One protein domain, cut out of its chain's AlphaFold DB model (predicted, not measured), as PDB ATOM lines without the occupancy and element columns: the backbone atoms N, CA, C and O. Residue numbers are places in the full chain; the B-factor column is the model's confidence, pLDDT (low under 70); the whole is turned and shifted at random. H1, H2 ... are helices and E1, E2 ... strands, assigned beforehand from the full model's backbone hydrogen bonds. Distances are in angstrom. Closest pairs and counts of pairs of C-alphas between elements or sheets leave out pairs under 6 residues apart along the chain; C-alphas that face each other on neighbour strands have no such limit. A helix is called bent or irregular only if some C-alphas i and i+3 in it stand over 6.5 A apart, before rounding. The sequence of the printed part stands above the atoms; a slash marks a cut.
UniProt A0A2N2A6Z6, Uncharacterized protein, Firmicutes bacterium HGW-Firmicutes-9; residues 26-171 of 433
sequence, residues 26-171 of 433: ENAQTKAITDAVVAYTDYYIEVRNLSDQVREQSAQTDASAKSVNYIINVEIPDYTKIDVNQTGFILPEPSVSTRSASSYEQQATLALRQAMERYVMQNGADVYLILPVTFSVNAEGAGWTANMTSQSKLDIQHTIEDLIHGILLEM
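This is residues 26 to 171 of the 433 residues of an uncharacterized protein of Firmicutes bacterium HGW-Firmicutes-9 (UniProt A0A2N2A6Z6). A strongly twisted, three-stranded antiparallel sheet curls round helix H1 at one end of an elongated body, with the short H2 beside E1. At the other end two long helices cross about perpendicular, H3 over the last part of H4, while the first part of H4 packs on the sheet's other face. The printed part has 146 residues, with four named helices and three named strands in the order H1 H2 E1 H3 E2 E3 H4; the sheet order is E1 E2 E3 and the class is mixed, helices and strands. The whole is loose, with a radius of gyration of the C-alphas of 18.3 A, and spans 60 by 32 by 20 A.

H1, residues 26 to 39, touches H2, residues 50 to 58, with residues 26 to 30 alone, at a steep tilt of 55 degrees, opposite ways; the closest C-alphas are those of Thr 30 and Ser 51, 6.0 A. H2 is on the sheet, and its closest C-alphas with E1, residues 67 to 77, are those of Gln 53 and Ile 72, 6.6 A. E1 is an edge strand, antiparallel to the inner strand E2, residues 128 to 140; N 72 and O 133 are within hydrogen-bond range at 2.8 A. E2 bends by 54 degrees at residue 131. E2 forms a hairpin with the edge strand E3, residues 143 to 148, where N 138 and O 145 are 2.8 A apart. H1 and the sheet make two layers, a helix on one face of a sheet; the closest C-alphas of H1 and E3 are those of Ala 32 and Thr 145, 5.0 A. H4, residues 150 to 169, is on the opposite face, over E1 and E2 at a height over the sheet of 11.1 A, and runs along the strands, at 7 degrees to E1 on the local plane. H3, residues 101 to 123, is not on the sheet; its residues 108 to 113 alone touch residues 161 to 168 of H4, about perpendicular at 82 degrees, closest at the C-alphas of Thr 109 and Ile 164, 6.1 A. H1 and H3 are apart. Every O i to N i+4 pair is within hydrogen-bond range in H3 and H4, against 9 of 10 in H1 and 4 of 5 in H2.

H1 begins at C-alpha 26, (117.733, 149.958, 129.770), and is neither bent nor irregular, but only just: C-alphas 26 and 29 are 6.3 A apart. E1 measures 30.4 A, H3 32.6 A, E2 33.7 A and H4 28.0 A from first to last C-alpha. H4 ends at C-alpha 169, (118.470, 154.676, 174.694).

The C-alphas of Ala 63 and Ser 97, 60.4 A, are the two farthest apart. The printed part has no cut. The link E1 to H3 is long, with 23 residues; residues 97 to 102, of which 101 to 102 belong to H3, stand free. Mean pLDDT of the printed part is 89.8; residues 26, 63 and 97 to 98 are under 70.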
ATOM      1  N   GLU A  26     117.306 150.436 128.438       53.25
ATOM      2  CA  GLU A  26     117.733 149.958 129.770       53.25
ATOM      3  C   GLU A  26     118.769 150.867 130.457       53.25
ATOM      4  O   GLU A  26     118.886 150.874 131.682       53.25
ATOM      5  N   ASN A  27     119.487 151.697 129.698       70.50
ATOM      6  CA  ASN A  27     120.511 152.587 130.252       70.50
ATOM      7  C   ASN A  27     119.930 153.928 130.759       70.50
ATOM      8  O   ASN A  27     120.441 154.516 131.709       70.50
ATOM      9  N   ALA A  28     118.833 154.423 130.172       83.38
ATOM     10  CA  ALA A  28     118.343 155.778 130.458       83.38
ATOM     11  C   ALA A  28     117.510 155.875 131.750       83.38
ATOM     12  O   ALA A  28     117.682 156.822 132.515       83.38
ATOM     13  N   GLN A  29     116.647 154.892 132.023       87.69
ATOM     14  CA  GLN A  29     115.857 154.836 133.262       87.69
ATOM     15  C   GLN A  29     116.739 154.509 134.475       87.69
ATOM     16  O   GLN A  29     116.637 155.170 135.506       87.69
ATOM     17  N   THR A  30     117.673 153.563 134.320       89.19
ATOM     18  CA  THR A  30     118.707 153.247 135.320       89.19
ATOM     19  C   THR A  30     119.530 154.483 135.678       89.19
ATOM     20  O   THR A  30     119.745 154.769 136.857       89.19
ATOM     21  N   LYS A  31     119.935 155.272 134.672       89.12
ATOM     22  CA  LYS A  31     120.617 156.550 134.890       89.12
ATOM     23  C   LYS A  31     119.741 157.551 135.645       89.12
ATOM     24  O   LYS A  31     120.217 158.136 136.606       89.12
ATOM     25  N   ALA A  32     118.473 157.708 135.264       90.81
ATOM     26  CA  ALA A  32     117.560 158.619 135.952       90.81
ATOM     27  C   ALA A  32     117.407 158.269 137.442       90.81
ATOM     28  O   ALA A  32     117.467 159.156 138.290       90.81
ATOM     29  N   ILE A  33     117.262 156.979 137.772       91.69
ATOM     30  CA  ILE A  33     117.212 156.507 139.165       91.69
ATOM     31  C   ILE A  33     118.551 156.750 139.871       91.69
ATOM     32  O   ILE A  33     118.554 157.205 141.010       91.69
ATOM     33  N   THR A  34     119.682 156.517 139.197       90.88
ATOM     34  CA  THR A  34     121.019 156.820 139.743       90.88
ATOM     35  C   THR A  34     121.136 158.296 140.115       90.88
ATOM     36  O   THR A  34     121.526 158.614 141.234       90.88
ATOM     37  N   ASP A  35     120.741 159.199 139.215       89.50
ATOM     38  CA  ASP A  35     120.780 160.643 139.450       89.50
ATOM     39  C   ASP A  35     119.858 161.036 140.622       89.50
ATOM     40  O   ASP A  35     120.223 161.876 141.444       89.50
ATOM     41  N   ALA A  36     118.695 160.385 140.757       91.62
ATOM     42  CA  ALA A  36     117.768 160.604 141.867       91.62
ATOM     43  C   ALA A  36     118.303 160.102 143.219       91.62
ATOM     44  O   ALA A  36     118.098 160.767 144.233       91.62
ATOM     45  N   VAL A  37     118.998 158.960 143.239       90.12
ATOM     46  CA  VAL A  37     119.711 158.460 144.425       90.12
ATOM     47  C   VAL A  37     120.840 159.421 144.792       90.12
ATOM     48  O   VAL A  37     120.945 159.805 145.948       90.12
ATOM     49  N   VAL A  38     121.630 159.880 143.814       85.19
ATOM     50  CA  VAL A  38     122.735 160.827 144.044       85.19
ATOM     51  C   VAL A  38     122.239 162.178 144.573       85.19
ATOM     52  O   VAL A  38     122.889 162.804 145.408       85.19
ATOM     53  N   ALA A  39     121.078 162.636 144.103       85.94
ATOM     54  CA  ALA A  39     120.452 163.864 144.580       85.94
ATOM     55  C   ALA A  39     119.864 163.735 145.998       85.94
ATOM     56  O   ALA A  39     119.673 164.747 146.676       85.94
ATOM     57  N   TYR A  40     119.570 162.515 146.456       87.69
ATOM     58  CA  TYR A  40     119.089 162.264 147.807       87.69
ATOM     59  C   TYR A  40     120.257 162.304 148.797       87.69
ATOM     60  O   TYR A  40     121.093 161.410 148.844       87.69
ATOM     61  N   THR A  41     120.320 163.380 149.579       83.00
ATOM     62  CA  THR A  41     121.452 163.679 150.478       83.00
ATOM     63  C   THR A  41     121.065 163.694 151.954       83.00
ATOM     64  O   THR A  41     121.905 163.979 152.805       83.00
ATOM     65  N   ASP A  42     119.804 163.383 152.264       85.12
ATOM     66  CA  ASP A  42     119.282 163.434 153.631       85.12
ATOM     67  C   ASP A  42     119.924 162.350 154.512       85.12
ATOM     68  O   ASP A  42     120.252 162.614 155.674       85.12
ATOM     69  N   TYR A  43     120.159 161.165 153.931       90.62
ATOM     70  CA  TYR A  43     120.667 159.967 154.600       90.62
ATOM     71  C   TYR A  43     121.632 159.174 153.718       90.62
ATOM     72  O   TYR A  43     121.491 159.150 152.493       90.62
ATOM     73  N   TYR A  44     122.584 158.479 154.346       90.19
ATOM     74  CA  TYR A  44     123.443 157.526 153.644       90.19
ATOM     75  C   TYR A  44     122.669 156.249 153.288       90.19
ATOM     76  O   TYR A  44     122.176 155.549 154.173       90.19
ATOM     77  N   ILE A  45     122.602 155.941 151.992       91.56
ATOM     78  CA  ILE A  45     122.023 154.710 151.446       91.56
ATOM     79  C   ILE A  45     122.936 154.145 150.355       91.56
ATOM     80  O   ILE A  45     123.594 154.893 149.628       91.56
ATOM     81  N   GLU A  46     122.939 152.825 150.208       90.06
ATOM     82  CA  GLU A  46     123.599 152.114 149.117       90.06
ATOM     83  C   GLU A  46     122.565 151.477 148.188       90.06
ATOM     84  O   GLU A  46     121.473 151.096 148.600       90.06
ATOM     85  N   VAL A  47     122.901 151.348 146.905       91.31
ATOM     86  CA  VAL A  47     122.085 150.599 145.943       91.31
ATOM     87  C   VAL A  47     122.998 149.677 145.158       91.31
ATOM     88  O   VAL A  47     123.856 150.135 144.401       91.31
ATOM     89  N   ARG A  48     122.808 148.367 145.325       88.31
ATOM     90  CA  ARG A  48     123.598 147.339 144.638       88.31
ATOM     91  C   ARG A  48     122.828 146.751 143.466       88.31
ATOM     92  O   ARG A  48     121.613 146.588 143.523       88.31
ATOM     93  N   ASN A  49     123.545 146.430 142.388       88.31
ATOM     94  CA  ASN A  49     122.990 145.794 141.184       88.31
ATOM     95  C   ASN A  49     121.770 146.534 140.591       88.31
ATOM     96  O   ASN A  49     120.840 145.901 140.096       88.31
ATOM     97  N   LEU A  50     121.757 147.877 140.631       90.25
ATOM     98  CA  LEU A  50     120.611 148.687 140.186       90.25
ATOM     99  C   LEU A  50     120.148 148.327 138.766       90.25
ATOM    100  O   LEU A  50     118.952 148.191 138.527       90.25
ATOM    101  N   SER A  51     121.089 148.137 137.837       88.50
ATOM    102  CA  SER A  51     120.780 147.771 136.450       88.50
ATOM    103  C   SER A  51     119.988 146.465 136.350       88.50
ATOM    104  O   SER A  51     119.077 146.370 135.533       88.50
ATOM    105  N   ASP A  52     120.302 145.475 137.191       88.88
ATOM    106  CA  ASP A  52     119.589 144.198 137.208       88.88
ATOM    107  C   ASP A  52     118.184 144.370 137.796       88.88
ATOM    108  O   ASP A  52     117.213 143.910 137.196       88.88
ATOM    109  N   GLN A  53     118.060 145.121 138.899       92.00
ATOM    110  CA  GLN A  53     116.770 145.411 139.538       92.00
ATOM    111  C   GLN A  53     115.805 146.161 138.604       92.00
ATOM    112  O   GLN A  53     114.609 145.860 138.564       92.00
ATOM    113  N   VAL A  54     116.316 147.133 137.837       89.88
ATOM    114  CA  VAL A  54     115.529 147.875 136.839       89.88
ATOM    115  C   VAL A  54     115.169 146.969 135.668       89.88
ATOM    116  O   VAL A  54     114.013 146.959 135.250       89.88
ATOM    117  N   ARG A  55     116.117 146.171 135.158       87.75
ATOM    118  CA  ARG A  55     115.872 145.245 134.044       87.75
ATOM    119  C   ARG A  55     114.746 144.263 134.359       87.75
ATOM    120  O   ARG A  55     113.814 144.147 133.563       87.75
ATOM    121  N   GLU A  56     114.799 143.607 135.517       88.00
ATOM    122  CA  GLU A  56     113.797 142.622 135.951       88.00
ATOM    123  C   GLU A  56     112.371 143.185 135.983       88.00
ATOM    124  O   GLU A  56     111.424 142.496 135.596       88.00
ATOM    125  N   GLN A  57     112.219 144.443 136.397       90.25
ATOM    126  CA  GLN A  57     110.925 145.124 136.461       90.25
ATOM    127  C   GLN A  57     110.509 145.706 135.111       90.25
ATOM    128  O   GLN A  57     109.344 145.612 134.736       90.25
ATOM    129  N   SER A  58     111.456 146.247 134.341       83.94
ATOM    130  CA  SER A  58     111.176 146.827 133.026       83.94
ATOM    131  C   SER A  58     110.596 145.791 132.055       83.94
ATOM    132  O   SER A  58     109.672 146.098 131.303       83.94
ATOM    133  N   ALA A  59     111.044 144.532 132.155       76.75
ATOM    134  CA  ALA A  59     110.521 143.399 131.389       76.75
ATOM    135  C   ALA A  59     109.035 143.096 131.668       76.75
ATOM    136  O   ALA A  59     108.384 142.411 130.880       76.75
ATOM    137  N   GLN A  60     108.502 143.600 132.783       78.00
ATOM    138  CA  GLN A  60     107.124 143.407 133.236       78.00
ATOM    139  C   GLN A  60     106.252 144.654 133.010       78.00
ATOM    140  O   GLN A  60     105.053 144.626 133.284       78.00
ATOM    141  N   THR A  61     106.835 145.747 132.508       75.56
ATOM    142  CA  THR A  61     106.148 147.029 132.297       75.56
ATOM    143  C   THR A  61     105.792 147.256 130.829       75.56
ATOM    144  O   THR A  61     106.473 146.778 129.923       75.56
ATOM    145  N   ASP A  62     104.704 147.988 130.580       73.44
ATOM    146  CA  ASP A  62     104.288 148.356 129.225       73.44
ATOM    147  C   ASP A  62     105.351 149.258 128.577       73.44
ATOM    148  O   ASP A  62     105.643 150.347 129.072       73.44
ATOM    149  N   ALA A  63     105.905 148.825 127.442       67.75
ATOM    150  CA  ALA A  63     106.923 149.562 126.693       67.75
ATOM    151  C   ALA A  63     106.459 150.959 126.223       67.75
ATOM    152  O   ALA A  63     107.287 151.785 125.838       67.75
ATOM    153  N   SER A  64     105.150 151.230 126.240       72.19
ATOM    154  CA  SER A  64     104.554 152.529 125.912       72.19
ATOM    155  C   SER A  64     104.284 153.428 127.130       72.19
ATOM    156  O   SER A  64     103.864 154.579 126.962       72.19
ATOM    157  N   ALA A  65     104.540 152.945 128.352       77.94
ATOM    158  CA  ALA A  65     104.301 153.695 129.576       77.94
ATOM    159  C   ALA A  65     105.202 154.937 129.656       77.94
ATOM    160  O   ALA A  65     106.429 154.860 129.652       77.94
ATOM    161  N   LYS A  66     104.578 156.115 129.771       83.25
ATOM    162  CA  LYS A  66     105.284 157.395 129.977       83.25
ATOM    163  C   LYS A  66     105.684 157.638 131.434       83.25
ATOM    164  O   LYS A  66     106.409 158.588 131.713       83.25
ATOM    165  N   SER A  67     105.183 156.807 132.342       88.12
ATOM    166  CA  SER A  67     105.452 156.842 133.772       88.12
ATOM    167  C   SER A  67     105.482 155.411 134.290       88.12
ATOM    168  O   SER A  67     104.566 154.637 134.009       88.12
ATOM    169  N   VAL A  68     106.545 155.064 135.003       90.12
ATOM    170  CA  VAL A  68     106.767 153.731 135.558       90.12
ATOM    171  C   VAL A  68     107.238 153.884 136.998       90.12
ATOM    172  O   VAL A  68     108.115 154.699 137.282       90.12
ATOM    173  N   ASN A  69     106.660 153.099 137.905       92.31
ATOM    174  CA  ASN A  69     107.155 152.994 139.271       92.31
ATOM    175  C   ASN A  69     108.080 151.784 139.372       92.31
ATOM    176  O   ASN A  69     107.669 150.670 139.053       92.31
ATOM    177  N   TYR A  70     109.300 152.020 139.840       93.19
ATOM    178  CA  TYR A  70     110.275 150.981 140.139       93.19
ATOM    179  C   TYR A  70     110.402 150.821 141.647       93.19
ATOM    180  O   TYR A  70     110.577 151.812 142.354       93.19
ATOM    181  N   ILE A  71     110.343 149.583 142.130       95.50
ATOM    182  CA  ILE A  71     110.666 149.230 143.511       95.50
ATOM    183  C   ILE A  71     112.132 148.808 143.534       95.50
ATOM    184  O   ILE A  71     112.490 147.746 143.036       95.50
ATOM    185  N   ILE A  72     112.991 149.660 144.073       95.12
ATOM    186  CA  ILE A  72     114.428 149.430 144.169       95.12
ATOM    187  C   ILE A  72     114.758 149.095 145.615       95.12
ATOM    188  O   ILE A  72     114.394 149.832 146.524       95.12
ATOM    189  N   ASN A  73     115.463 147.997 145.834       95.12
ATOM    190  CA  ASN A  73     116.018 147.661 147.133       95.12
ATOM    191  C   ASN A  73     117.216 148.576 147.409       95.12
ATOM    192  O   ASN A  73     118.243 148.474 146.729       95.12
ATOM    193  N   VAL A  74     117.063 149.470 148.388       93.69
ATOM    194  CA  VAL A  74     118.174 150.227 148.973       93.69
ATOM    195  C   VAL A  74     118.716 149.473 150.180       93.69
ATOM    196  O   VAL A  74     117.980 148.816 150.914       93.69
ATOM    197  N   GLU A  75     120.017 149.578 150.379       94.06
ATOM    198  CA  GLU A  75     120.745 149.030 151.509       94.06
ATOM    199  C   GLU A  75     121.064 150.167 152.484       94.06
ATOM    200  O   GLU A  75     121.718 151.151 152.134       94.06
ATOM    201  N   ILE A  76     120.581 150.041 153.716       94.56
ATOM    202  CA  ILE A  76     120.839 150.972 154.817       94.56
ATOM    203  C   ILE A  76     121.806 150.272 155.772       94.56
ATOM    204  O   ILE A  76     121.502 149.153 156.186       94.56
ATOM    205  N   PRO A  77     122.954 150.867 156.137       94.56
ATOM    206  CA  PRO A  77     123.840 150.270 157.131       94.56
ATOM    207  C   PRO A  77     123.081 149.953 158.419       94.56
ATOM    208  O   PRO A  77     122.372 150.809 158.953       94.56
ATOM    209  N   ASP A  78     123.235 148.737 158.939       95.50
ATOM    210  CA  ASP A  78     122.682 148.396 160.246       95.50
ATOM    211  C   ASP A  78     123.558 149.032 161.333       95.50
ATOM    212  O   ASP A  78     124.535 148.446 161.809       95.50
ATOM    213  N   TYR A  79     123.211 150.264 161.717       94.75
ATOM    214  CA  TYR A  79     123.953 151.034 162.714       94.75
ATOM    215  C   TYR A  79     124.051 150.320 164.072       94.75
ATOM    216  O   TYR A  79     124.994 150.583 164.814       94.75
ATOM    217  N   THR A  80     123.159 149.369 164.382       94.12
ATOM    218  CA  THR A  80     123.217 148.587 165.635       94.12
ATOM    219  C   THR A  80     124.381 147.595 165.670       94.12
ATOM    220  O   THR A  80     124.693 147.037 166.722       94.12
ATOM    221  N   LYS A  81     125.032 147.343 164.526       94.38
ATOM    222  CA  LYS A  81     126.222 146.483 164.420       94.38
ATOM    223  C   LYS A  81     127.530 147.261 164.469       94.38
ATOM    224  O   LYS A  81     128.592 146.645 164.446       94.38
ATOM    225  N   ILE A  82     127.466 148.587 164.544       93.12
ATOM    226  CA  ILE A  82     128.640 149.451 164.595       93.12
ATOM    227  C   ILE A  82     128.950 149.783 166.053       93.12
ATOM    228  O   ILE A  82     128.104 150.290 166.785       93.12
ATOM    229  N   ASP A  83     130.190 149.532 166.470       91.88
ATOM    230  CA  ASP A  83     130.673 149.964 167.780       91.88
ATOM    231  C   ASP A  83     130.768 151.497 167.819       91.88
ATOM    232  O   ASP A  83     131.641 152.105 167.190       91.88
ATOM    233  N   VAL A  84     129.871 152.126 168.585       92.38
ATOM    234  CA  VAL A  84     129.777 153.586 168.748       92.38
ATOM    235  C   VAL A  84     131.130 154.194 169.128       92.38
ATOM    236  O   VAL A  84     131.466 155.280 168.646       92.38
ATOM    237  N   ASN A  85     131.950 153.492 169.918       91.06
ATOM    238  CA  ASN A  85     133.247 153.994 170.381       91.06
ATOM    239  C   ASN A  85     134.251 154.210 169.238       91.06
ATOM    240  O   ASN A  85     135.182 155.004 169.372       91.06
ATOM    241  N   GLN A  86     134.055 153.543 168.100       92.50
ATOM    242  CA  GLN A  86     134.925 153.651 166.927       92.50
ATOM    243  C   GLN A  86     134.527 154.807 165.999       92.50
ATOM    244  O   GLN A  86     135.302 155.211 165.135       92.50
ATOM    245  N   THR A  87     133.339 155.384 166.196       92.44
ATOM    246  CA  THR A  87     132.793 156.443 165.329       92.44
ATOM    247  C   THR A  87     133.309 157.842 165.670       92.44
ATOM    248  O   THR A  87     133.119 158.787 164.900       92.44
ATOM    249  N   GLY A  88     133.942 158.002 166.839       90.44
ATOM    250  CA  GLY A  88     134.303 159.311 167.385       90.44
ATOM    251  C   GLY A  88     133.092 160.151 167.809       90.44
ATOM    252  O   GLY A  88     133.211 161.372 167.923       90.44
ATOM    253  N   PHE A  89     131.927 159.523 168.003       95.31
ATOM    254  CA  PHE A  89     130.745 160.182 168.544       95.31
ATOM    255  C   PHE A  89     131.012 160.713 169.956       95.31
ATOM    256  O   PHE A  89     131.565 160.023 170.811       95.31
ATOM    257  N   ILE A  90     130.579 161.949 170.192       92.19
ATOM    258  CA  ILE A  90     130.550 162.574 171.511       92.19
ATOM    259  C   ILE A  90     129.108 162.990 171.753       92.19
ATOM    260  O   ILE A  90     128.527 163.723 170.946       92.19
ATOM    261  N   LEU A  91     128.543 162.514 172.861       92.75
ATOM    262  CA  LEU A  91     127.192 162.862 173.265       92.75
ATOM    263  C   LEU A  91     127.094 164.384 173.474       92.75
ATOM    264  O   LEU A  91     127.916 164.940 174.205       92.75
ATOM    265  N   PRO A  92     126.122 165.077 172.854       91.50
ATOM    266  CA  PRO A  92     125.932 166.497 173.100       91.50
ATOM    267  C   PRO A  92     125.619 166.773 174.571       91.50
ATOM    268  O   PRO A  92     124.870 166.026 175.210       91.50
ATOM    269  N   GLU A  93     126.154 167.879 175.081       88.44
ATOM    270  CA  GLU A  93     125.827 168.368 176.417       88.44
ATOM    271  C   GLU A  93     124.374 168.874 176.464       88.44
ATOM    272  O   GLU A  93     123.941 169.585 175.547       88.44
ATOM    273  N   PRO A  94     123.603 168.532 177.511       85.94
ATOM    274  CA  PRO A  94     122.247 169.031 177.673       85.94
ATOM    275  C   PRO A  94     122.255 170.537 177.955       85.94
ATOM    276  O   PRO A  94     123.026 171.040 178.771       85.94
ATOM    277  N   SER A  95     121.351 171.272 177.310       83.38
ATOM    278  CA  SER A  95     121.163 172.702 177.559       83.38
ATOM    279  C   SER A  95     119.904 172.928 178.392       83.38
ATOM    280  O   SER A  95     118.809 173.107 177.862       83.38
ATOM    281  N   VAL A  96     120.055 172.974 179.718       76.62
ATOM    282  CA  VAL A  96     118.940 173.296 180.637       76.62
ATOM    283  C   VAL A  96     118.302 174.664 180.334       76.62
ATOM    284  O   VAL A  96     117.122 174.877 180.603       76.62
ATOM    285  N   SER A  97     119.035 175.579 179.689       67.44
ATOM    286  CA  SER A  97     118.523 176.891 179.281       67.44
ATOM    287  C   SER A  97     117.510 176.845 178.133       67.44
ATOM    288  O   SER A  97     116.654 177.721 178.060       67.44
ATOM    289  N   THR A  98     117.575 175.851 177.235       69.94
ATOM    290  CA  THR A  98     116.604 175.718 176.129       69.94
ATOM    291  C   THR A  98     115.349 174.945 176.530       69.94
ATOM    292  O   THR A  98     114.354 175.005 175.812       69.94
ATOM    293  N   ARG A  99     115.371 174.262 177.687       76.81
ATOM    294  CA  ARG A  99     114.212 173.607 178.325       76.81
ATOM    295  C   ARG A  99     113.437 172.649 177.429       76.81
ATOM    296  O   ARG A  99     112.212 172.582 177.498       76.81
ATOM    297  N   SER A 100     114.134 171.917 176.570       85.62
ATOM    298  CA  SER A 100     113.473 171.092 175.566       85.62
ATOM    299  C   SER A 100     114.139 169.728 175.446       85.62
ATOM    300  O   SER A 100     115.200 169.588 174.837       85.62
ATOM    301  N   ALA A 101     113.481 168.713 176.012       88.81
ATOM    302  CA  ALA A 101     113.872 167.315 175.846       88.81
ATOM    303  C   ALA A 101     113.846 166.893 174.373       88.81
ATOM    304  O   ALA A 101     114.787 166.259 173.908       88.81
ATOM    305  N   SER A 102     112.834 167.328 173.617       89.75
ATOM    306  CA  SER A 102     112.725 167.029 172.187       89.75
ATOM    307  C   SER A 102     113.845 167.676 171.371       89.75
ATOM    308  O   SER A 102     114.385 167.054 170.463       89.75
ATOM    309  N   SER A 103     114.256 168.905 171.706       89.56
ATOM    310  CA  SER A 103     115.397 169.543 171.034       89.56
ATOM    311  C   SER A 103     116.717 168.853 171.372       89.56
ATOM    312  O   SER A 103     117.570 168.726 170.495       89.56
ATOM    313  N   TYR A 104     116.885 168.389 172.614       92.38
ATOM    314  CA  TYR A 104     118.059 167.613 173.012       92.38
ATOM    315  C   TYR A 104     118.138 166.275 172.268       92.38
ATOM    316  O   TYR A 104     119.175 165.947 171.697       92.38
ATOM    317  N   GLU A 105     117.028 165.542 172.214       91.88
ATOM    318  CA  GLU A 105     116.899 164.294 171.462       91.88
ATOM    319  C   GLU A 105     117.224 164.490 169.980       91.88
ATOM    320  O   GLU A 105     118.093 163.806 169.449       91.88
ATOM    321  N   GLN A 106     116.634 165.494 169.326       91.06
ATOM    322  CA  GLN A 106     116.941 165.815 167.927       91.06
ATOM    323  C   GLN A 106     118.431 166.109 167.709       91.06
ATOM    324  O   GLN A 106     119.019 165.680 166.714       91.06
ATOM    325  N   GLN A 107     119.061 166.833 168.638       92.38
ATOM    326  CA  GLN A 107     120.485 167.140 168.566       92.38
ATOM    327  C   GLN A 107     121.352 165.883 168.735       92.38
ATOM    328  O   GLN A 107     122.310 165.708 167.979       92.38
ATOM    329  N   ALA A 108     121.022 165.016 169.694       94.12
ATOM    330  CA  ALA A 108     121.725 163.759 169.940       94.12
ATOM    331  C   ALA A 108     121.584 162.793 168.756       94.12
ATOM    332  O   ALA A 108     122.598 162.305 168.255       94.12
ATOM    333  N   THR A 109     120.364 162.607 168.243       93.62
ATOM    334  CA  THR A 109     120.065 161.781 167.064       93.62
ATOM    335  C   THR A 109     120.854 162.258 165.853       93.62
ATOM    336  O   THR A 109     121.546 161.474 165.204       93.62
ATOM    337  N   LEU A 110     120.834 163.564 165.570       92.50
ATOM    338  CA  LEU A 110     121.578 164.118 164.444       92.50
ATOM    339  C   LEU A 110     123.095 163.935 164.604       92.50
ATOM    340  O   LEU A 110     123.778 163.611 163.631       92.50
ATOM    341  N   ALA A 111     123.631 164.159 165.804       94.38
ATOM    342  CA  ALA A 111     125.060 164.027 166.069       94.38
ATOM    343  C   ALA A 111     125.536 162.572 165.931       94.38
ATOM    344  O   ALA A 111     126.557 162.334 165.279       94.38
ATOM    345  N   LEU A 112     124.784 161.611 166.482       96.38
ATOM    346  CA  LEU A 112     125.108 160.188 166.380       96.38
ATOM    347  C   LEU A 112     125.014 159.713 164.933       96.38
ATOM    348  O   LEU A 112     125.961 159.115 164.425       96.38
ATOM    349  N   ARG A 113     123.934 160.070 164.230       94.69
ATOM    350  CA  ARG A 113     123.772 159.754 162.807       94.69
ATOM    351  C   ARG A 113     124.958 160.239 161.980       94.69
ATOM    352  O   ARG A 113     125.541 159.465 161.232       94.69
ATOM    353  N   GLN A 114     125.366 161.498 162.141       93.44
ATOM    354  CA  GLN A 114     126.492 162.046 161.378       93.44
ATOM    355  C   GLN A 114     127.830 161.363 161.694       93.44
ATOM    356  O   GLN A 114     128.697 161.298 160.818       93.44
ATOM    357  N   ALA A 115     128.032 160.896 162.930       95.44
ATOM    358  CA  ALA A 115     129.222 160.138 163.307       95.44
ATOM    359  C   ALA A 115     129.210 158.740 162.669       95.44
ATOM    360  O   ALA A 115     130.202 158.335 162.062       95.44
ATOM    361  N   MET A 116     128.065 158.058 162.728       95.19
ATOM    362  CA  MET A 116     127.843 156.743 162.126       95.19
ATOM    363  C   MET A 116     128.012 156.767 160.605       95.19
ATOM    364  O   MET A 116     128.807 156.008 160.061       95.19
ATOM    365  N   GLU A 117     127.348 157.693 159.911       93.31
ATOM    366  CA  GLU A 117     127.467 157.845 158.455       93.31
ATOM    367  C   GLU A 117     128.913 158.146 158.044       93.31
ATOM    368  O   GLU A 117     129.417 157.595 157.066       93.31
ATOM    369  N   ARG A 118     129.630 158.984 158.808       92.25
ATOM    370  CA  ARG A 118     131.050 159.259 158.550       92.25
ATOM    371  C   ARG A 118     131.914 158.015 158.718       92.25
ATOM    372  O   ARG A 118     132.808 157.805 157.902       92.25
ATOM    373  N   TYR A 119     131.663 157.228 159.759       93.50
ATOM    374  CA  TYR A 119     132.372 155.979 159.998       93.50
ATOM    375  C   TYR A 119     132.142 154.986 158.851       93.50
ATOM    376  O   TYR A 119     133.116 154.476 158.295       93.50
ATOM    377  N   VAL A 120     130.885 154.785 158.441       92.75
ATOM    378  CA  VAL A 120     130.527 153.884 157.332       92.75
ATOM    379  C   VAL A 120     131.154 154.345 156.020       92.75
ATOM    380  O   VAL A 120     131.728 153.535 155.302       92.75
ATOM    381  N   MET A 121     131.145 155.647 155.720       88.31
ATOM    382  CA  MET A 121     131.789 156.171 154.508       88.31
ATOM    383  C   MET A 121     133.304 155.903 154.454       88.31
ATOM    384  O   MET A 121     133.880 155.885 153.368       88.31
ATOM    385  N   GLN A 122     133.966 155.737 155.602       90.00
ATOM    386  CA  GLN A 122     135.414 155.519 155.678       90.00
ATOM    387  C   GLN A 122     135.797 154.039 155.745       90.00
ATOM    388  O   GLN A 122     136.832 153.661 155.198       90.00
ATOM    389  N   ASN A 123     134.985 153.220 156.414       90.25
ATOM    390  CA  ASN A 123     135.330 151.838 156.758       90.25
ATOM    391  C   ASN A 123     134.410 150.798 156.098       90.25
ATOM    392  O   ASN A 123     134.729 149.612 156.115       90.25
ATOM    393  N   GLY A 124     133.299 151.230 155.498       87.50
ATOM    394  CA  GLY A 124     132.192 150.363 155.100       87.50
ATOM    395  C   GLY A 124     131.324 149.940 156.290       87.50
ATOM    396  O   GLY A 124     131.567 150.331 157.435       87.50
ATOM    397  N   ALA A 125     130.297 149.140 156.010       90.12
ATOM    398  CA  ALA A 125     129.525 148.419 157.015       90.12
ATOM    399  C   ALA A 125     129.520 146.917 156.696       90.12
ATOM    400  O   ALA A 125     129.531 146.520 155.532       90.12
ATOM    401  N   ASP A 126     129.485 146.083 157.733       87.50
ATOM    402  CA  ASP A 126     129.456 144.622 157.571       87.50
ATOM    403  C   ASP A 126     128.038 144.091 157.320       87.50
ATOM    404  O   ASP A 126     127.853 143.029 156.724       87.50
ATOM    405  N   VAL A 127     127.026 144.825 157.789       94.12
ATOM    406  CA  VAL A 127     125.618 144.425 157.748       94.12
ATOM    407  C   VAL A 127     124.775 145.585 157.234       94.12
ATOM    408  O   VAL A 127     124.937 146.725 157.669       94.12
ATOM    409  N   TYR A 128     123.855 145.266 156.326       93.81
ATOM    410  CA  TYR A 128     122.895 146.206 155.763       93.81
ATOM    411  C   TYR A 128     121.476 145.665 155.919       93.81
ATOM    412  O   TYR A 128     121.220 144.473 155.730       93.81
ATOM    413  N   LEU A 129     120.549 146.563 156.227       95.19
ATOM    414  CA  LEU A 129     119.117 146.346 156.115       95.19
ATOM    415  C   LEU A 129     118.686 146.639 154.682       95.19
ATOM    416  O   LEU A 129     119.068 147.656 154.106       95.19
ATOM    417  N   ILE A 130     117.871 145.755 154.115       95.38
ATOM    418  CA  ILE A 130     117.326 145.933 152.772       95.38
ATOM    419  C   ILE A 130     115.939 146.552 152.902       95.38
ATOM    420  O   ILE A 130     115.037 145.932 153.468       95.38
ATOM    421  N   LEU A 131     115.764 147.754 152.356       95.88
ATOM    422  CA  LEU A 131     114.493 148.466 152.337       95.88
ATOM    423  C   LEU A 131     114.018 148.644 150.883       95.88
ATOM    424  O   LEU A 131     114.716 149.272 150.084       95.88
ATOM    425  N   PRO A 132     112.846 148.118 150.497       96.62
ATOM    426  CA  PRO A 132     112.281 148.380 149.179       96.62
ATOM    427  C   PRO A 132     111.746 149.816 149.111       96.62
ATOM    428  O   PRO A 132     110.857 150.195 149.871       96.62
ATOM    429  N   VAL A 133     112.247 150.614 148.169       96.12
ATOM    430  CA  VAL A 133     111.827 152.006 147.960       96.12
ATOM    431  C   VAL A 133     111.283 152.220 146.560       96.12
ATOM    432  O   VAL A 133     111.757 151.649 145.583       96.12
ATOM    433  N   THR A 134     110.277 153.075 146.443       96.69
ATOM    434  CA  THR A 134     109.625 153.362 145.168       96.69
ATOM    435  C   THR A 134     110.218 154.613 144.528       96.69
ATOM    436  O   THR A 134     110.228 155.694 145.129       96.69
ATOM    437  N   PHE A 135     110.644 154.474 143.274       95.19
ATOM    438  CA  PHE A 135     111.010 155.563 142.377       95.19
ATOM    439  C   PHE A 135     109.948 155.727 141.296       95.19
ATOM    440  O   PHE A 135     109.667 154.789 140.553       95.19
ATOM    441  N   SER A 136     109.403 156.933 141.167       94.19
ATOM    442  CA  SER A 136     108.564 157.304 140.029       94.19
ATOM    443  C   SER A 136     109.445 157.844 138.913       94.19
ATOM    444  O   SER A 136     110.093 158.881 139.075       94.19
ATOM    445  N   VAL A 137     109.471 157.132 137.789       93.06
ATOM    446  CA  VAL A 137     110.314 157.418 136.628       93.06
ATOM    447  C   VAL A 137     109.432 157.869 135.473       93.06
ATOM    448  O   VAL A 137     108.571 157.125 135.010       93.06
ATOM    449  N   ASN A 138     109.630 159.101 135.014       92.12
ATOM    450  CA  ASN A 138     108.796 159.750 134.009       92.12
ATOM    451  C   ASN A 138     109.612 160.083 132.762       92.12
ATOM    452  O   ASN A 138     110.761 160.518 132.854       92.12
ATOM    453  N   ALA A 139     109.010 159.893 131.590       88.44
ATOM    454  CA  ALA A 139     109.596 160.331 130.332       88.44
ATOM    455  C   ALA A 139     109.491 161.860 130.222       88.44
ATOM    456  O   ALA A 139     108.395 162.421 130.283       88.44
ATOM    457  N   GLU A 140     110.622 162.532 130.019       82.69
ATOM    458  CA  GLU A 140     110.706 163.986 129.904       82.69
ATOM    459  C   GLU A 140     111.501 164.360 128.646       82.69
ATOM    460  O   GLU A 140     112.721 164.201 128.562       82.69
ATOM    461  N   GLY A 141     110.788 164.812 127.609       79.19
ATOM    462  CA  GLY A 141     111.378 165.075 126.295       79.19
ATOM    463  C   GLY A 141     111.981 163.811 125.670       79.19
ATOM    464  O   GLY A 141     111.266 162.846 125.412       79.19
ATOM    465  N   ALA A 142     113.291 163.834 125.404       71.31
ATOM    466  CA  ALA A 142     114.051 162.687 124.892       71.31
ATOM    467  C   ALA A 142     114.727 161.853 126.003       71.31
ATOM    468  O   ALA A 142     115.468 160.918 125.697       71.31
ATOM    469  N   GLY A 143     114.522 162.210 127.276       83.88
ATOM    470  CA  GLY A 143     115.159 161.585 128.432       83.88
ATOM    471  C   GLY A 143     114.160 161.057 129.459       83.88
ATOM    472  O   GLY A 143     112.953 161.009 129.226       83.88
ATOM    473  N   TRP A 144     114.695 160.659 130.608       89.94
ATOM    474  CA  TRP A 144     113.933 160.172 131.752       89.94
ATOM    475  C   TRP A 144     114.363 160.926 133.002       89.94
ATOM    476  O   TRP A 144     115.551 161.205 133.175       89.94
ATOM    477  N   THR A 145     113.412 161.216 133.880       92.69
ATOM    478  CA  THR A 145     113.666 161.743 135.222       92.69
ATOM    479  C   THR A 145     113.060 160.808 136.255       92.69
ATOM    480  O   THR A 145     112.008 160.213 136.025       92.69
ATOM    481  N   ALA A 146     113.739 160.633 137.386       94.00
ATOM    482  CA  ALA A 146     113.264 159.798 138.478       94.00
ATOM    483  C   ALA A 146     113.155 160.624 139.753       94.00
ATOM    484  O   ALA A 146     113.960 161.519 139.996       94.00
ATOM    485  N   ASN A 147     112.171 160.301 140.582       94.44
ATOM    486  CA  ASN A 147     112.051 160.850 141.923       94.44
ATOM    487  C   ASN A 147     111.700 159.732 142.896       94.44
ATOM    488  O   ASN A 147     110.768 158.963 142.655       94.44
ATOM    489  N   MET A 148     112.420 159.669 144.012       95.06
ATOM    490  CA  MET A 148     112.009 158.845 145.142       95.06
ATOM    491  C   MET A 148     110.711 159.412 145.726       95.06
ATOM    492  O   MET A 148     110.612 160.623 145.959       95.06
ATOM    493  N   THR A 149     109.722 158.548 145.948       95.12
ATOM    494  CA  THR A 149     108.427 158.972 146.498       95.12
ATOM    495  C   THR A 149     108.566 159.518 147.921       95.12
ATOM    496  O   THR A 149     109.468 159.130 148.663       95.12
ATOM    497  N   SER A 150     107.648 160.402 148.329       95.75
ATOM    498  CA  SER A 150     107.639 160.955 149.691       95.75
ATOM    499  C   SER A 150     107.512 159.870 150.761       95.75
ATOM    500  O   SER A 150     108.173 159.972 151.788       95.75
ATOM    501  N   GLN A 151     106.716 158.824 150.507       96.12
ATOM    502  CA  GLN A 151     106.579 157.703 151.437       96.12
ATOM    503  C   GLN A 151     107.911 156.971 151.604       96.12
ATOM    504  O   GLN A 151     108.362 156.805 152.723       96.12
ATOM    505  N   SER A 152     108.606 156.643 150.511       96.19
ATOM    506  CA  SER A 152     109.909 155.976 150.610       96.19
ATOM    507  C   SER A 152     110.977 156.819 151.306       96.19
ATOM    508  O   SER A 152     111.807 156.269 152.020       96.19
ATOM    509  N   LYS A 153     110.947 158.151 151.154       95.06
ATOM    510  CA  LYS A 153     111.827 159.043 151.928       95.06
ATOM    511  C   LYS A 153     111.523 158.988 153.427       95.06
ATOM    512  O   LYS A 153     112.460 158.970 154.219       95.06
ATOM    513  N   LEU A 154     110.241 158.950 153.804       95.19
ATOM    514  CA  LEU A 154     109.814 158.780 155.196       95.19
ATOM    515  C   LEU A 154     110.191 157.398 155.736       95.19
ATOM    516  O   LEU A 154     110.662 157.310 156.860       95.19
ATOM    517  N   ASP A 155     110.043 156.338 154.941       95.50
ATOM    518  CA  ASP A 155     110.399 154.978 155.351       95.50
ATOM    519  C   ASP A 155     111.909 154.860 155.628       95.50
ATOM    520  O   ASP A 155     112.306 154.279 156.640       95.50
ATOM    521  N   ILE A 156     112.756 155.465 154.778       94.56
ATOM    522  CA  ILE A 156     114.206 155.568 155.024       94.56
ATOM    523  C   ILE A 156     114.472 156.351 156.310       94.56
ATOM    524  O   ILE A 156     115.232 155.886 157.159       94.56
ATOM    525  N   GLN A 157     113.848 157.525 156.457       94.62
ATOM    526  CA  GLN A 157     114.008 158.367 157.639       94.62
ATOM    527  C   GLN A 157     113.658 157.596 158.915       94.62
ATOM    528  O   GLN A 157     114.497 157.518 159.804       94.62
ATOM    529  N   HIS A 158     112.465 157.006 158.992       94.75
ATOM    530  CA  HIS A 158     112.015 156.251 160.158       94.75
ATOM    531  C   HIS A 158     112.950 155.087 160.459       94.75
ATOM    532  O   HIS A 158     113.402 154.953 161.588       94.75
ATOM    533  N   THR A 159     113.328 154.311 159.438       95.50
ATOM    534  CA  THR A 159     114.260 153.190 159.616       95.50
ATOM    535  C   THR A 159     115.569 153.656 160.252       95.50
ATOM    536  O   THR A 159     116.057 153.029 161.185       95.50
ATOM    537  N   ILE A 160     116.147 154.762 159.778       95.06
ATOM    538  CA  ILE A 160     117.426 155.257 160.295       95.06
ATOM    539  C   ILE A 160     117.265 155.904 161.672       95.06
ATOM    540  O   ILE A 160     118.054 155.616 162.570       95.06
ATOM    541  N   GLU A 161     116.273 156.773 161.853       93.44
ATOM    542  CA  GLU A 161     116.049 157.474 163.118       93.44
ATOM    543  C   GLU A 161     115.685 156.500 164.247       93.44
ATOM    544  O   GLU A 161     116.192 156.678 165.352       93.44
ATOM    545  N   ASP A 162     114.938 155.425 163.971       94.12
ATOM    546  CA  ASP A 162     114.609 154.386 164.954       94.12
ATOM    547  C   ASP A 162     115.853 153.594 165.392       94.12
ATOM    548  O   ASP A 162     116.038 153.348 166.586       94.12
ATOM    549  N   LEU A 163     116.749 153.236 164.459       95.44
ATOM    550  CA  LEU A 163     118.020 152.575 164.799       95.44
ATOM    551  C   LEU A 163     118.887 153.479 165.681       95.44
ATOM    552  O   LEU A 163     119.414 153.043 166.702       95.44
ATOM    553  N   ILE A 164     119.029 154.748 165.289       95.94
ATOM    554  CA  ILE A 164     119.834 155.735 166.016       95.94
ATOM    555  C   ILE A 164     119.242 156.000 167.403       95.94
ATOM    556  O   ILE A 164     119.985 156.037 168.384       95.94
ATOM    557  N   HIS A 165     117.921 156.145 167.505       92.50
ATOM    558  CA  HIS A 165     117.235 156.340 168.776       92.50
ATOM    559  C   HIS A 165     117.384 155.119 169.693       92.50
ATOM    560  O   HIS A 165     117.698 155.282 170.871       92.50
ATOM    561  N   GLY A 166     117.250 153.903 169.154       93.19
ATOM    562  CA  GLY A 166     117.489 152.665 169.899       93.19
ATOM    563  C   GLY A 166     118.894 152.607 170.501       93.19
ATOM    564  O   GLY A 166     119.036 152.330 171.688       93.19
ATOM    565  N   ILE A 167     119.919 152.967 169.720       95.06
ATOM    566  CA  ILE A 167     121.306 153.041 170.209       95.06
ATOM    567  C   ILE A 167     121.437 154.083 171.325       95.06
ATOM    568  O   ILE A 167     122.057 153.804 172.347       95.06
ATOM    569  N   LEU A 168     120.850 155.274 171.160       95.12
ATOM    570  CA  LEU A 168     120.902 156.321 172.182       95.12
ATOM    571  C   LEU A 168     120.279 155.866 173.508       95.12
ATOM    572  O   LEU A 168     120.862 156.124 174.555       95.12
ATOM    573  N   LEU A 169     119.139 155.169 173.482       91.19
ATOM    574  CA  LEU A 169     118.470 154.676 174.694       91.19
ATOM    575  C   LEU A 169     119.319 153.681 175.502       91.19
ATOM    576  O   LEU A 169     119.173 153.604 176.722       91.19
ATOM    577  N   GLU A 170     120.210 152.944 174.841       91.12
ATOM    578  CA  GLU A 170     121.143 152.018 175.489       91.12
ATOM    579  C   GLU A 170     122.392 152.722 176.057       91.12
ATOM    580  O   GLU A 170     123.163 152.112 176.797       91.12
ATOM    581  N   MET A 171     122.606 154.009 175.753       91.19
ATOM    582  CA  MET A 171     123.737 154.776 176.277       91.19
ATOM    583  C   MET A 171     123.424 155.368 177.656       91.19
ATOM    584  O   MET A 171     122.624 156.300 177.770       91.19
TER     585      MET A 171